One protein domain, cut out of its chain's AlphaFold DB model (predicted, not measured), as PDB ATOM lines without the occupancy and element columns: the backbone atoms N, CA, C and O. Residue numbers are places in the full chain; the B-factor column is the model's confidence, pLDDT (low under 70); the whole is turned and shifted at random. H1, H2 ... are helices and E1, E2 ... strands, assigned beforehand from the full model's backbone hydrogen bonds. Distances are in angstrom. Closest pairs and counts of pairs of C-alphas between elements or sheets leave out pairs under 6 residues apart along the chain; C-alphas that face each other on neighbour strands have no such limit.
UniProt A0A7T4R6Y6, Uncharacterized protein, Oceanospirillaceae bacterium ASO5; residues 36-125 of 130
ATOM      1  N   GLU A  36     -25.609 -50.730 -32.513       97.25
ATOM      2  CA  GLU A  36     -26.062 -50.621 -31.122       97.25
ATOM      3  C   GLU A  36     -26.034 -49.164 -30.640       97.25
ATOM      4  O   GLU A  36     -27.018 -48.699 -30.064       97.25
ATOM      5  N   LEU A  37     -24.969 -48.411 -30.950       97.88
ATOM      6  CA  LEU A  37     -24.896 -46.978 -30.658       97.88
ATOM      7  C   LEU A  37     -25.995 -46.198 -31.390       97.88
ATOM      8  O   LEU A  37     -26.674 -45.387 -30.767       97.88
ATOM      9  N   ILE A  38     -26.181 -46.430 -32.695       98.00
ATOM     10  CA  ILE A  38     -27.201 -45.721 -33.487       98.00
ATOM     11  C   ILE A  38     -28.598 -45.959 -32.909       98.00
ATOM     12  O   ILE A  38     -29.350 -45.005 -32.728       98.00
ATOM     13  N   LEU A  39     -28.929 -47.207 -32.565       97.06
ATOM     14  CA  LEU A  39     -30.209 -47.543 -31.940       97.06
ATOM     15  C   LEU A  39     -30.361 -46.904 -30.557       97.06
ATOM     16  O   LEU A  39     -31.448 -46.436 -30.229       97.06
ATOM     17  N   ALA A  40     -29.292 -46.849 -29.757       96.94
ATOM     18  CA  ALA A  40     -29.320 -46.171 -28.467       96.94
ATOM     19  C   ALA A  40     -29.582 -44.666 -28.634       96.94
ATOM     20  O   ALA A  40     -30.471 -44.140 -27.978       96.94
ATOM     21  N   LEU A  41     -28.870 -43.987 -29.542       95.75
ATOM     22  CA  LEU A  41     -29.089 -42.567 -29.846       95.75
ATOM     23  C   LEU A  41     -30.531 -42.307 -30.300       95.75
ATOM     24  O   LEU A  41     -31.191 -41.408 -29.781       95.75
ATOM     25  N   ALA A  42     -31.026 -43.134 -31.221       94.06
ATOM     26  CA  ALA A  42     -32.376 -43.030 -31.750       94.06
ATOM     27  C   ALA A  42     -33.452 -43.272 -30.674       94.06
ATOM     28  O   ALA A  42     -34.465 -42.582 -30.648       94.06
ATOM     29  N   ALA A  43     -33.215 -44.184 -29.725       94.31
ATOM     30  CA  ALA A  43     -34.123 -44.434 -28.602       94.31
ATOM     31  C   ALA A  43     -34.240 -43.255 -27.611       94.31
ATOM     32  O   ALA A  43     -35.176 -43.230 -26.815       94.31
ATOM     33  N   PHE A  44     -33.310 -42.295 -27.653       93.31
ATOM     34  CA  PHE A  44     -33.368 -41.034 -26.900       93.31
ATOM     35  C   PHE A  44     -33.851 -39.849 -27.757       93.31
ATOM     36  O   PHE A  44     -33.626 -38.700 -27.377       93.31
ATOM     37  N   ASP A  45     -34.475 -40.113 -28.911       91.25
ATOM     38  CA  ASP A  45     -34.951 -39.103 -29.866       91.25
ATOM     39  C   ASP A  45     -33.842 -38.141 -30.341       91.25
ATOM     40  O   ASP A  45     -34.091 -36.984 -30.691       91.25
ATOM     41  N   LEU A  46     -32.584 -38.602 -30.352       91.31
ATOM     42  CA  LEU A  46     -31.466 -37.804 -30.848       91.31
ATOM     43  C   LEU A  46     -31.376 -37.930 -32.376       91.31
ATOM     44  O   LEU A  46     -31.250 -39.048 -32.888       91.31
ATOM     45  N   PRO A  47     -31.372 -36.813 -33.129       89.75
ATOM     46  CA  PRO A  47     -31.292 -36.855 -34.583       89.75
ATOM     47  C   PRO A  47     -29.905 -37.343 -35.020       89.75
ATOM     48  O   PRO A  47     -28.896 -36.637 -34.896       89.75
ATOM     49  N   VAL A  48     -29.863 -38.569 -35.541       94.81
ATOM     50  CA  VAL A  48     -28.642 -39.244 -35.983       94.81
ATOM     51  C   VAL A  48     -28.626 -39.414 -37.499       94.81
ATOM     52  O   VAL A  48     -29.587 -39.871 -38.111       94.81
ATOM     53  N   GLN A  49     -27.502 -39.055 -38.112       96.44
ATOM     54  CA  GLN A  49     -27.218 -39.340 -39.515       96.44
ATOM     55  C   GLN A  49     -26.196 -40.461 -39.620       96.44
ATOM     56  O   GLN A  49     -25.182 -40.436 -38.924       96.44
ATOM     57  N   VAL A  50     -26.435 -41.412 -40.518       98.31
ATOM     58  CA  VAL A  50     -25.567 -42.577 -40.699       98.31
ATOM     59  C   VAL A  50     -24.938 -42.528 -42.085       98.31
ATOM     60  O   VAL A  50     -25.651 -42.417 -43.082       98.31
ATOM     61  N   PHE A  51     -23.609 -42.620 -42.139       98.62
ATOM     62  CA  PHE A  51     -22.826 -42.590 -43.372       98.62
ATOM     63  C   PHE A  51     -21.963 -43.848 -43.485       98.62
ATOM     64  O   PHE A  51     -21.123 -44.103 -42.626       98.62
ATOM     65  N   PHE A  52     -22.121 -44.603 -44.568       98.75
ATOM     66  CA  PHE A  52     -21.268 -45.736 -44.919       98.75
ATOM     67  C   PHE A  52     -20.216 -45.301 -45.947       98.75
ATOM     68  O   PHE A  52     -20.547 -44.756 -46.999       98.75
ATOM     69  N   THR A  53     -18.943 -45.549 -45.652       98.62
ATOM     70  CA  THR A  53     -17.795 -45.227 -46.523       98.62
ATOM     71  C   THR A  53     -16.860 -46.429 -46.608       98.62
ATOM     72  O   THR A  53     -16.926 -47.307 -45.752       98.62
ATOM     73  N   GLY A  54     -16.007 -46.512 -47.627       98.19
ATOM     74  CA  GLY A  54     -15.050 -47.607 -47.815       98.19
ATOM     75  C   GLY A  54     -15.654 -48.997 -47.566       98.19
ATOM     76  O   GLY A  54     -16.703 -49.352 -48.102       98.19
ATOM     77  N   ASN A  55     -15.026 -49.778 -46.682       98.19
ATOM     78  CA  ASN A  55     -15.504 -51.119 -46.327       98.19
ATOM     79  C   ASN A  55     -16.804 -51.108 -45.498       98.19
ATOM     80  O   ASN A  55     -17.450 -52.145 -45.352       98.19
ATOM     81  N   GLY A  56     -17.237 -49.953 -44.996       98.31
ATOM     82  CA  GLY A  56     -18.546 -49.767 -44.377       98.31
ATOM     83  C   GLY A  56     -19.702 -50.121 -45.307       98.31
ATOM     84  O   GLY A  56     -20.727 -50.612 -44.844       98.31
ATOM     85  N   LEU A  57     -19.533 -49.990 -46.627       98.19
ATOM     86  CA  LEU A  57     -20.574 -50.361 -47.588       98.19
ATOM     87  C   LEU A  57     -20.972 -51.843 -47.491       98.19
ATOM     88  O   LEU A  57     -22.115 -52.186 -47.784       98.19
ATOM     89  N   PHE A  58     -20.089 -52.719 -46.994       97.44
ATOM     90  CA  PHE A  58     -20.414 -54.132 -46.784       97.44
ATOM     91  C   PHE A  58     -21.500 -54.363 -45.724       97.44
ATOM     92  O   PHE A  58     -22.042 -55.461 -45.665       97.44
ATOM     93  N   TRP A  59     -21.860 -53.372 -44.903       97.81
ATOM     94  CA  TRP A  59     -23.026 -53.455 -44.015       97.81
ATOM     95  C   TRP A  59     -24.359 -53.460 -44.770       97.81
ATOM     96  O   TRP A  59     -25.329 -54.050 -44.293       97.81
ATOM     97  N   LEU A  60     -24.400 -52.818 -45.941       97.94
ATOM     98  CA  LEU A  60     -25.600 -52.646 -46.759       97.94
ATOM     99  C   LEU A  60     -25.883 -53.849 -47.670       97.94
ATOM    100  O   LEU A  60     -26.889 -53.854 -48.371       97.94
ATOM    101  N   LEU A  61     -25.025 -54.873 -47.656       96.88
ATOM    102  CA  LEU A  61     -25.165 -56.057 -48.500       96.88
ATOM    103  C   LEU A  61     -25.762 -57.251 -47.733       96.88
ATOM    104  O   LEU A  61     -25.486 -57.420 -46.534       96.88
ATOM    105  N   PRO A  62     -26.527 -58.127 -48.415       95.00
ATOM    106  CA  PRO A  62     -26.967 -59.397 -47.850       95.00
ATOM    107  C   PRO A  62     -25.773 -60.248 -47.402       95.00
ATOM    108  O   PRO A  62     -24.869 -60.533 -48.184       95.00
ATOM    109  N   GLN A  63     -25.770 -60.665 -46.137       93.56
ATOM    110  CA  GLN A  63     -24.750 -61.553 -45.578       93.56
ATOM    111  C   GLN A  63     -25.304 -62.332 -44.382       93.56
ATOM    112  O   GLN A  63     -26.321 -61.951 -43.798       93.56
ATOM    113  N   GLU A  64     -24.611 -63.398 -43.995       94.44
ATOM    114  CA  GLU A  64     -24.935 -64.174 -42.800       94.44
ATOM    115  C   GLU A  64     -24.530 -63.455 -41.504       94.44
ATOM    116  O   GLU A  64     -23.761 -62.489 -41.494       94.44
ATOM    117  N   ALA A  65     -25.052 -63.937 -40.376       94.62
ATOM    118  CA  ALA A  65     -24.585 -63.492 -39.069       94.62
ATOM    119  C   ALA A  65     -23.098 -63.839 -38.868       94.62
ATOM    120  O   ALA A  65     -22.640 -64.918 -39.239       94.62
ATOM    121  N   ARG A  66     -22.347 -62.945 -38.216       92.00
ATOM    122  CA  ARG A  66     -20.903 -63.124 -37.962       92.00
ATOM    123  C   ARG A  66     -20.575 -63.867 -36.660       92.00
ATOM    124  O   ARG A  66     -19.405 -64.040 -36.337       92.00
ATOM    125  N   LYS A  67     -21.595 -64.320 -35.921       93.56
ATOM    126  CA  LYS A  67     -21.462 -65.172 -34.728       93.56
ATOM    127  C   LYS A  67     -22.669 -66.103 -34.553       93.56
ATOM    128  O   LYS A  67     -23.761 -65.748 -35.008       93.56
ATOM    129  N   PRO A  68     -22.510 -67.267 -33.886       93.69
ATOM    130  CA  PRO A  68     -23.626 -68.157 -33.561       93.69
ATOM    131  C   PRO A  68     -24.741 -67.413 -32.822       93.69
ATOM    132  O   PRO A  68     -24.464 -66.622 -31.922       93.69
ATOM    133  N   ASN A  69     -25.995 -67.657 -33.210       91.00
ATOM    134  CA  ASN A  69     -27.189 -66.972 -32.686       91.00
ATOM    135  C   ASN A  69     -27.194 -65.437 -32.871       91.00
ATOM    136  O   ASN A  69     -28.026 -64.746 -32.283       91.00
ATOM    137  N   GLY A  70     -26.281 -64.890 -33.681       92.25
ATOM    138  CA  GLY A  70     -26.245 -63.475 -34.030       92.25
ATOM    139  C   GLY A  70     -27.277 -63.096 -35.093       92.25
ATOM    140  O   GLY A  70     -27.901 -63.945 -35.731       92.25
ATOM    141  N   LYS A  71     -27.428 -61.789 -35.319       94.00
ATOM    142  CA  LYS A  71     -28.203 -61.247 -36.442       94.00
ATOM    143  C   LYS A  71     -27.268 -60.868 -37.587       94.00
ATOM    144  O   LYS A  71     -26.157 -60.396 -37.358       94.00
ATOM    145  N   ALA A  72     -27.734 -61.059 -38.818       96.50
ATOM    146  CA  ALA A  72     -27.070 -60.502 -39.991       96.50
ATOM    147  C   ALA A  72     -27.065 -58.960 -39.905       96.50
ATOM    148  O   ALA A  72     -28.111 -58.399 -39.565       96.50
ATOM    149  N   PRO A  73     -25.959 -58.273 -40.248       97.31
ATOM    150  CA  PRO A  73     -25.859 -56.812 -40.191       97.31
ATOM    151  C   PRO A  73     -27.029 -56.095 -40.872       97.31
ATOM    152  O   PRO A  73     -27.715 -55.296 -40.240       97.31
ATOM    153  N   LEU A  74     -27.353 -56.475 -42.111       96.56
ATOM    154  CA  LEU A  74     -28.455 -55.871 -42.860       96.56
ATOM    155  C   LEU A  74     -29.833 -56.078 -42.192       96.56
ATOM    156  O   LEU A  74     -30.685 -55.196 -42.250       96.56
ATOM    157  N   LYS A  75     -30.046 -57.200 -41.485       96.38
ATOM    158  CA  LYS A  75     -31.276 -57.434 -40.698       96.38
ATOM    159  C   LYS A  75     -31.359 -56.554 -39.448       96.38
ATOM    160  O   LYS A  75     -32.445 -56.359 -38.912       96.38
ATOM    161  N   VAL A  76     -30.228 -56.076 -38.930       96.94
ATOM    162  CA  VAL A  76     -30.217 -55.091 -37.841       96.94
ATOM    163  C   VAL A  76     -30.534 -53.708 -38.400       96.94
ATOM    164  O   VAL A  76     -31.404 -53.029 -37.862       96.94
ATOM    165  N   LEU A  77     -29.913 -53.335 -39.525       97.56
ATOM    166  CA  LEU A  77     -30.178 -52.061 -40.199       97.56
ATOM    167  C   LEU A  77     -31.644 -51.908 -40.620       97.56
ATOM    168  O   LEU A  77     -32.183 -50.814 -40.537       97.56
ATOM    169  N   SER A  78     -32.338 -52.992 -40.981       96.06
ATOM    170  CA  SER A  78     -33.762 -52.915 -41.339       96.06
ATOM    171  C   SER A  78     -34.680 -52.481 -40.191       96.06
ATOM    172  O   SER A  78     -35.837 -52.154 -40.436       96.06
ATOM    173  N   ALA A  79     -34.202 -52.493 -38.941       95.50
ATOM    174  CA  ALA A  79     -34.955 -51.964 -37.809       95.50
ATOM    175  C   ALA A  79     -34.835 -50.438 -37.678       95.50
ATOM    176  O   ALA A  79     -35.682 -49.835 -37.036       95.50
ATOM    177  N   PHE A  80     -33.821 -49.808 -38.278       96.44
ATOM    178  CA  PHE A  80     -33.507 -48.385 -38.091       96.44
ATOM    179  C   PHE A  80     -34.673 -47.439 -38.420       96.44
ATOM    180  O   PHE A  80     -34.939 -46.554 -37.602       96.44
ATOM    181  N   PRO A  81     -35.448 -47.649 -39.506       94.56
ATOM    182  CA  PRO A  81     -36.623 -46.823 -39.782       94.56
ATOM    183  C   PRO A  81     -37.679 -46.854 -38.666       94.56
ATOM    184  O   PRO A  81     -38.369 -45.864 -38.455       94.56
ATOM    185  N   LEU A  82     -37.775 -47.949 -37.899       93.75
ATOM    186  CA  LEU A  82     -38.700 -48.052 -36.758       93.75
ATOM    187  C   LEU A  82     -38.311 -47.134 -35.590       93.75
ATOM    188  O   LEU A  82     -39.141 -46.876 -34.724       93.75
ATOM    189  N   TYR A  83     -37.067 -46.655 -35.570       94.19
ATOM    190  CA  TYR A  83     -36.524 -45.738 -34.570       94.19
ATOM    191  C   TYR A  83     -36.281 -44.330 -35.150       94.19
ATOM    192  O   TYR A  83     -35.541 -43.547 -34.572       94.19
ATOM    193  N   GLY A  84     -36.863 -44.001 -36.311       92.31
ATOM    194  CA  GLY A  84     -36.739 -42.669 -36.922       92.31
ATOM    195  C   GLY A  84     -35.446 -42.430 -37.711       92.31
ATOM    196  O   GLY A  84     -35.216 -41.323 -38.194       92.31
ATOM    197  N   VAL A  85     -34.606 -43.453 -37.900       95.44
ATOM    198  CA  VAL A  85     -33.436 -43.378 -38.790       95.44
ATOM    199  C   VAL A  85     -33.868 -43.824 -40.188       95.44
ATOM    200  O   VAL A  85     -33.716 -44.981 -40.577       95.44
ATOM    201  N   GLU A  86     -34.488 -42.896 -40.918       93.12
ATOM    202  CA  GLU A  86     -35.212 -43.180 -42.167       93.12
ATOM    203  C   GLU A  86     -34.313 -43.376 -43.391       93.12
ATOM    204  O   GLU A  86     -34.687 -44.077 -44.326       93.12
ATOM    205  N   THR A  87     -33.144 -42.733 -43.424       95.81
ATOM    206  CA  THR A  87     -32.233 -42.785 -44.575       95.81
ATOM    207  C   THR A  87     -30.816 -43.107 -44.131       95.81
ATOM    208  O   THR A  87     -30.249 -42.432 -43.270       95.81
ATOM    209  N   LEU A  88     -30.226 -44.121 -44.762       97.75
ATOM    210  CA  LEU A  88     -28.816 -44.471 -44.621       97.75
ATOM    211  C   LEU A  88     -28.032 -43.927 -45.807       97.75
ATOM    212  O   LEU A  88     -28.284 -44.300 -46.949       97.75
ATOM    213  N   PHE A  89     -27.051 -43.071 -45.564       98.50
ATOM    214  CA  PHE A  89     -26.243 -42.528 -46.647       98.50
ATOM    215  C   PHE A  89     -25.040 -43.424 -46.923       98.50
ATOM    216  O   PHE A  89     -24.435 -43.953 -45.994       98.50
ATOM    217  N   TYR A  90     -24.652 -43.569 -48.187       98.62
ATOM    218  CA  TYR A  90     -23.415 -44.255 -48.563       98.62
ATOM    219  C   TYR A  90     -22.598 -43.444 -49.562       98.62
ATOM    220  O   TYR A  90     -23.144 -42.689 -50.367       98.62
ATOM    221  N   CYS A  91     -21.279 -43.611 -49.524       98.56
ATOM    222  CA  CYS A  91     -20.372 -42.976 -50.468       98.56
ATOM    223  C   CYS A  91     -20.475 -43.640 -51.847       98.56
ATOM    224  O   CYS A  91     -20.072 -44.789 -52.035       98.56
ATOM    225  N   ARG A  92     -21.006 -42.912 -52.833       98.25
ATOM    226  CA  ARG A  92     -21.136 -43.372 -54.225       98.25
ATOM    227  C   ARG A  92     -19.780 -43.574 -54.902       98.25
ATOM    228  O   ARG A  92     -19.649 -44.442 -55.764       98.25
ATOM    229  N   ASP A  93     -18.778 -42.790 -54.513       97.50
ATOM    230  CA  ASP A  93     -17.415 -42.930 -55.033       97.50
ATOM    231  C   ASP A  93     -16.817 -44.280 -54.590       97.50
ATOM    232  O   ASP A  93     -16.318 -45.038 -55.423       97.50
ATOM    233  N   ASP A  94     -16.985 -44.641 -53.311       98.06
ATOM    234  CA  ASP A  94     -16.547 -45.937 -52.769       98.06
ATOM    235  C   ASP A  94     -17.360 -47.104 -53.336       98.06
ATOM    236  O   ASP A  94     -16.797 -48.138 -53.683       98.06
ATOM    237  N   GLN A  95     -18.679 -46.935 -53.483       97.69
ATOM    238  CA  GLN A  95     -19.551 -47.922 -54.128       97.69
ATOM    239  C   GLN A  95     -19.032 -48.278 -55.524       97.69
ATOM    240  O   GLN A  95     -18.916 -49.457 -55.866       97.69
ATOM    241  N   SER A  96     -18.698 -47.253 -56.309       96.56
ATOM    242  CA  SER A  96     -18.174 -47.414 -57.664       96.56
ATOM    243  C   SER A  96     -16.797 -48.081 -57.651       96.56
ATOM    244  O   SER A  96     -16.556 -48.998 -58.433       96.56
ATOM    245  N   ALA A  97     -15.909 -47.674 -56.739       97.06
ATOM    246  CA  ALA A  97     -14.570 -48.248 -56.600       97.06
ATOM    247  C   ALA A  97     -14.581 -49.725 -56.160       97.06
ATOM    248  O   ALA A  97     -13.714 -50.495 -56.569       97.06
ATOM    249  N   LEU A  98     -15.569 -50.129 -55.356       96.62
ATOM    250  CA  LEU A  98     -15.775 -51.510 -54.906       96.62
ATOM    251  C   LEU A  98     -16.561 -52.371 -55.910       96.62
ATOM    252  O   LEU A  98     -16.721 -53.569 -55.680       96.62
ATOM    253  N   GLY A  99     -17.056 -51.787 -57.006       95.88
ATOM    254  CA  GLY A  99     -17.833 -52.502 -58.022       95.88
ATOM    255  C   GLY A  99     -19.193 -53.002 -57.526       95.88
ATOM    256  O   GLY A  99     -19.680 -54.020 -58.013       95.88
ATOM    257  N   LEU A 100     -19.799 -52.325 -56.544       95.00
ATOM    258  CA  LEU A 100     -21.091 -52.722 -55.981       95.00
ATOM    259  C   LEU A 100     -22.245 -52.176 -56.824       95.00
ATOM    260  O   LEU A 100     -22.305 -50.984 -57.127       95.00
ATOM    261  N   GLU A 101     -23.210 -53.026 -57.162       91.56
ATOM    262  CA  GLU A 101     -24.397 -52.620 -57.913       91.56
ATOM    263  C   GLU A 101     -25.440 -51.960 -57.005       91.56
ATOM    264  O   GLU A 101     -25.805 -52.504 -55.962       91.56
ATOM    265  N   THR A 102     -25.998 -50.821 -57.422       81.31
ATOM    266  CA  THR A 102     -27.021 -50.098 -56.645       81.31
ATOM    267  C   THR A 102     -28.258 -50.953 -56.354       81.31
ATOM    268  O   THR A 102     -28.839 -50.826 -55.283       81.31
ATOM    269  N   ALA A 103     -28.627 -51.867 -57.260       79.38
ATOM    270  CA  ALA A 103     -29.765 -52.775 -57.090       79.38
ATOM    271  C   ALA A 103     -29.607 -53.760 -55.914       79.38
ATOM    272  O   ALA A 103     -30.576 -54.403 -55.519       79.38
ATOM    273  N   THR A 104     -28.398 -53.891 -55.362       86.31
ATOM    274  CA  THR A 104     -28.115 -54.753 -54.204       86.31
ATOM    275  C   THR A 104     -28.221 -54.027 -52.863       86.31
ATOM    276  O   THR A 104     -28.166 -54.677 -51.819       86.31
ATOM    277  N   LEU A 105     -28.378 -52.698 -52.883       92.62
ATOM    278  CA  LEU A 105     -28.448 -51.859 -51.691       92.62
ATOM    279  C   LEU A 105     -29.906 -51.661 -51.231       92.62
ATOM    280  O   LEU A 105     -30.823 -51.715 -52.052       92.62
ATOM    281  N   PRO A 106     -30.154 -51.416 -49.931       93.75
ATOM    282  CA  PRO A 106     -31.511 -51.288 -49.404       93.75
ATOM    283  C   PRO A 106     -32.234 -50.055 -49.954       93.75
ATOM    284  O   PRO A 106     -31.614 -49.013 -50.155       93.75
ATOM    285  N   GLU A 107     -33.557 -50.130 -50.108       92.56
ATOM    286  CA  GLU A 107     -34.376 -49.012 -50.619       92.56
ATOM    287  C   GLU A 107     -34.299 -47.747 -49.745       92.56
ATOM    288  O   GLU A 107     -34.411 -46.634 -50.246       92.56
ATOM    289  N   TYR A 108     -34.052 -47.912 -48.443       93.44
ATOM    290  CA  TYR A 108     -33.850 -46.829 -47.474       93.44
ATOM    291  C   TYR A 108     -32.390 -46.338 -47.421       93.44
ATOM    292  O   TYR A 108     -31.963 -45.728 -46.438       93.44
ATOM    293  N   SER A 109     -31.598 -46.616 -48.463       96.31
ATOM    294  CA  SER A 109     -30.233 -46.116 -48.608       96.31
ATOM    295  C   SER A 109     -30.101 -45.127 -49.767       96.31
ATOM    296  O   SER A 109     -30.674 -45.321 -50.838       96.31
ATOM    297  N   ALA A 110     -29.332 -44.056 -49.563       97.44
ATOM    298  CA  ALA A 110     -29.180 -42.972 -50.526       97.44
ATOM    299  C   ALA A 110     -27.699 -42.657 -50.814       97.44
ATOM    300  O   ALA A 110     -26.905 -42.494 -49.881       97.44
ATOM    301  N   PRO A 111     -27.305 -42.527 -52.094       97.94
ATOM    302  CA  PRO A 111     -25.928 -42.217 -52.457       97.94
ATOM    303  C   PRO A 111     -25.587 -40.744 -52.199       97.94
ATOM    304  O   PRO A 111     -26.298 -39.853 -52.657       97.94
ATOM    305  N   LEU A 112     -24.425 -40.485 -51.601       98.38
ATOM    306  CA  LEU A 112     -23.764 -39.178 -51.549       98.38
ATOM    307  C   LEU A 112     -22.336 -39.294 -52.100       98.38
ATOM    308  O   LEU A 112     -21.699 -40.334 -51.985       98.38
ATOM    309  N   SER A 113     -21.809 -38.230 -52.693       98.06
ATOM    310  CA  SER A 113     -20.371 -38.112 -52.967       98.06
ATOM    311  C   SER A 113     -19.576 -37.912 -51.674       98.06
ATOM    312  O   SER A 113     -20.098 -37.398 -50.680       98.06
ATOM    313  N   ALA A 114     -18.281 -38.216 -51.704       97.12
ATOM    314  CA  ALA A 114     -17.372 -37.938 -50.593       97.12
ATOM    315  C   ALA A 114     -17.407 -36.453 -50.171       97.12
ATOM    316  O   ALA A 114     -17.391 -36.131 -48.982       97.12
ATOM    317  N   ALA A 115     -17.531 -35.536 -51.139       97.56
ATOM    318  CA  ALA A 115     -17.664 -34.104 -50.872       97.56
ATOM    319  C   ALA A 115     -18.990 -33.753 -50.172       97.56
ATOM    320  O   ALA A 115     -19.009 -32.925 -49.262       97.56
ATOM    321  N   GLU A 116     -20.103 -34.380 -50.566       97.88
ATOM    322  CA  GLU A 116     -21.402 -34.217 -49.901       97.88
ATOM    323  C   GLU A 116     -21.372 -34.709 -48.457       97.88
ATOM    324  O   GLU A 116     -21.840 -33.992 -47.573       97.88
ATOM    325  N   ILE A 117     -20.775 -35.879 -48.214       97.75
ATOM    326  CA  ILE A 117     -20.580 -36.420 -46.863       97.75
ATOM    327  C   ILE A 117     -19.742 -35.443 -46.035       97.75
ATOM    328  O   ILE A 117     -20.164 -35.038 -44.954       97.75
ATOM    329  N   GLY A 118     -18.608 -34.975 -46.570       96.75
ATOM    330  CA  GLY A 118     -17.756 -33.989 -45.904       96.75
ATOM    331  C   GLY A 118     -18.509 -32.715 -45.500       96.75
ATOM    332  O   GLY A 118     -18.344 -32.240 -44.378       96.75
ATOM    333  N   ARG A 119     -19.392 -32.195 -46.364       95.88
ATOM    334  CA  ARG A 119     -20.250 -31.043 -46.027       95.88
ATOM    335  C   ARG A 119     -21.241 -31.353 -44.909       95.88
ATOM    336  O   ARG A 119     -21.426 -30.515 -44.037       95.88
ATOM    337  N   GLN A 120     -21.876 -32.526 -44.907       94.12
ATOM    338  CA  GLN A 120     -22.797 -32.888 -43.822       94.12
ATOM    339  C   GLN A 120     -22.062 -32.973 -42.480       94.12
ATOM    340  O   GLN A 120     -22.552 -32.424 -41.496       94.12
ATOM    341  N   LEU A 121     -20.869 -33.575 -42.464       95.56
ATOM    342  CA  LEU A 121     -20.057 -33.727 -41.253       95.56
ATOM    343  C   LEU A 121     -19.570 -32.388 -40.679       95.56
ATOM    344  O   LEU A 121     -19.460 -32.255 -39.464       95.56
ATOM    345  N   GLN A 122     -19.330 -31.373 -41.517       94.06
ATOM    346  CA  GLN A 122     -18.991 -30.014 -41.058       94.06
ATOM    347  C   GLN A 122     -20.113 -29.348 -40.248       94.06
ATOM    348  O   GLN A 122     -19.847 -28.430 -39.475       94.06
ATOM    349  N   HIS A 123     -21.358 -29.792 -40.428       91.00
ATOM    350  CA  HIS A 123     -22.519 -29.296 -39.692       91.00
ATOM    351  C   HIS A 123     -22.889 -30.175 -38.489       91.00
ATOM    352  O   HIS A 123     -23.869 -29.880 -37.802       91.00
ATOM    353  N   SER A 124     -22.139 -31.247 -38.235       94.38
ATOM    354  CA  SER A 124     -22.396 -32.155 -37.125       94.38
ATOM    355  C   SER A 124     -21.819 -31.602 -35.828       94.38
ATOM    356  O   SER A 124     -20.682 -31.139 -35.778       94.38
ATOM    357  N   THR A 125     -22.591 -31.677 -34.747       94.25
ATOM    358  CA  THR A 125     -22.108 -31.300 -33.410       94.25
ATOM    359  C   THR A 125     -21.215 -32.376 -32.809       94.25
ATOM    360  O   THR A 125     -20.325 -32.072 -32.017       94.25
TER     361      THR A 125
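AT A GLANCE: This is residues 36 to 125 of the 130 residues of an uncharacterized protein of Oceanospirillaceae bacterium ASO5 (UniProt A0A7T4R6Y6). A small twisted sheet of three strands stands between H6 on one face and H2 on the other, three layers in all. H5 follows E2 directly and only grazes the sheet, while H1, which comes near the beginning of E1 with Ala 42, packs on H4, and residues 61 to 72 make a long loop between H2 and H3. The printed part has 90 residues, in order H1 E1 H2 H3 H4 E2 H5 E3 H6; the sheet order E1 E2 E3 is all parallel and the class is mixed. It is compact, radius of gyration of the C-alphas 13.5 A, spanning 38 by 34 by 20 A.

IN THESE COORDINATES: H1, residues 36 to 43, begins at C-alpha 36 (-26.062, -50.621, -31.122). E1, 48 to 52, is 13.3 A long; H2, 54 to 60, 11.7 A. H3 is 73 to 77, H4 80 to 83, E2 88 to 91, H5 92 to 97 and E3 109 to 112. H6, 114 to 122, is 12.5 A long, ending at C-alpha 122 (-18.991, -30.014, -41.058).

HOW THE PARTS SIT: In the neighbour strands E1 and E2, N 89 and O 50 are within hydrogen-bond range, 2.9 A; in the neighbour strands E2 and E3, N 110 and O 88 are within hydrogen-bond range, 2.8 A. E1, H2 H3 H4, E2 and E2, H5, E3 are strand-helix-strand units, parallel neighbour strands with helices between; the second crossover is right-handed. H2 has height 7.9 A over the sheet, H6 9.2 A. H1 and H5 only graze the sheet. The closest C-alphas where H1 touches H4 are Ala 42 and Tyr 83, 5.7 A; H2 touches H3 at Leu 60 and Leu 74, 5.8 A, and H5 at Gly 54 and Asp 94, 5.4 A. H1, H3, H5 and H6 have every O i to N i+4 pair within range; H2 has 0 of 3, but 4 of 4 O i to N i+3; H4 is too short.

THE WHOLE: The farthest C-alphas, Pro 68 and His 123, are 39.4 A apart. The printed part has no cut; links H2 to H3 and H5 to E3 are long. No printed residue is under 70 in pLDDT.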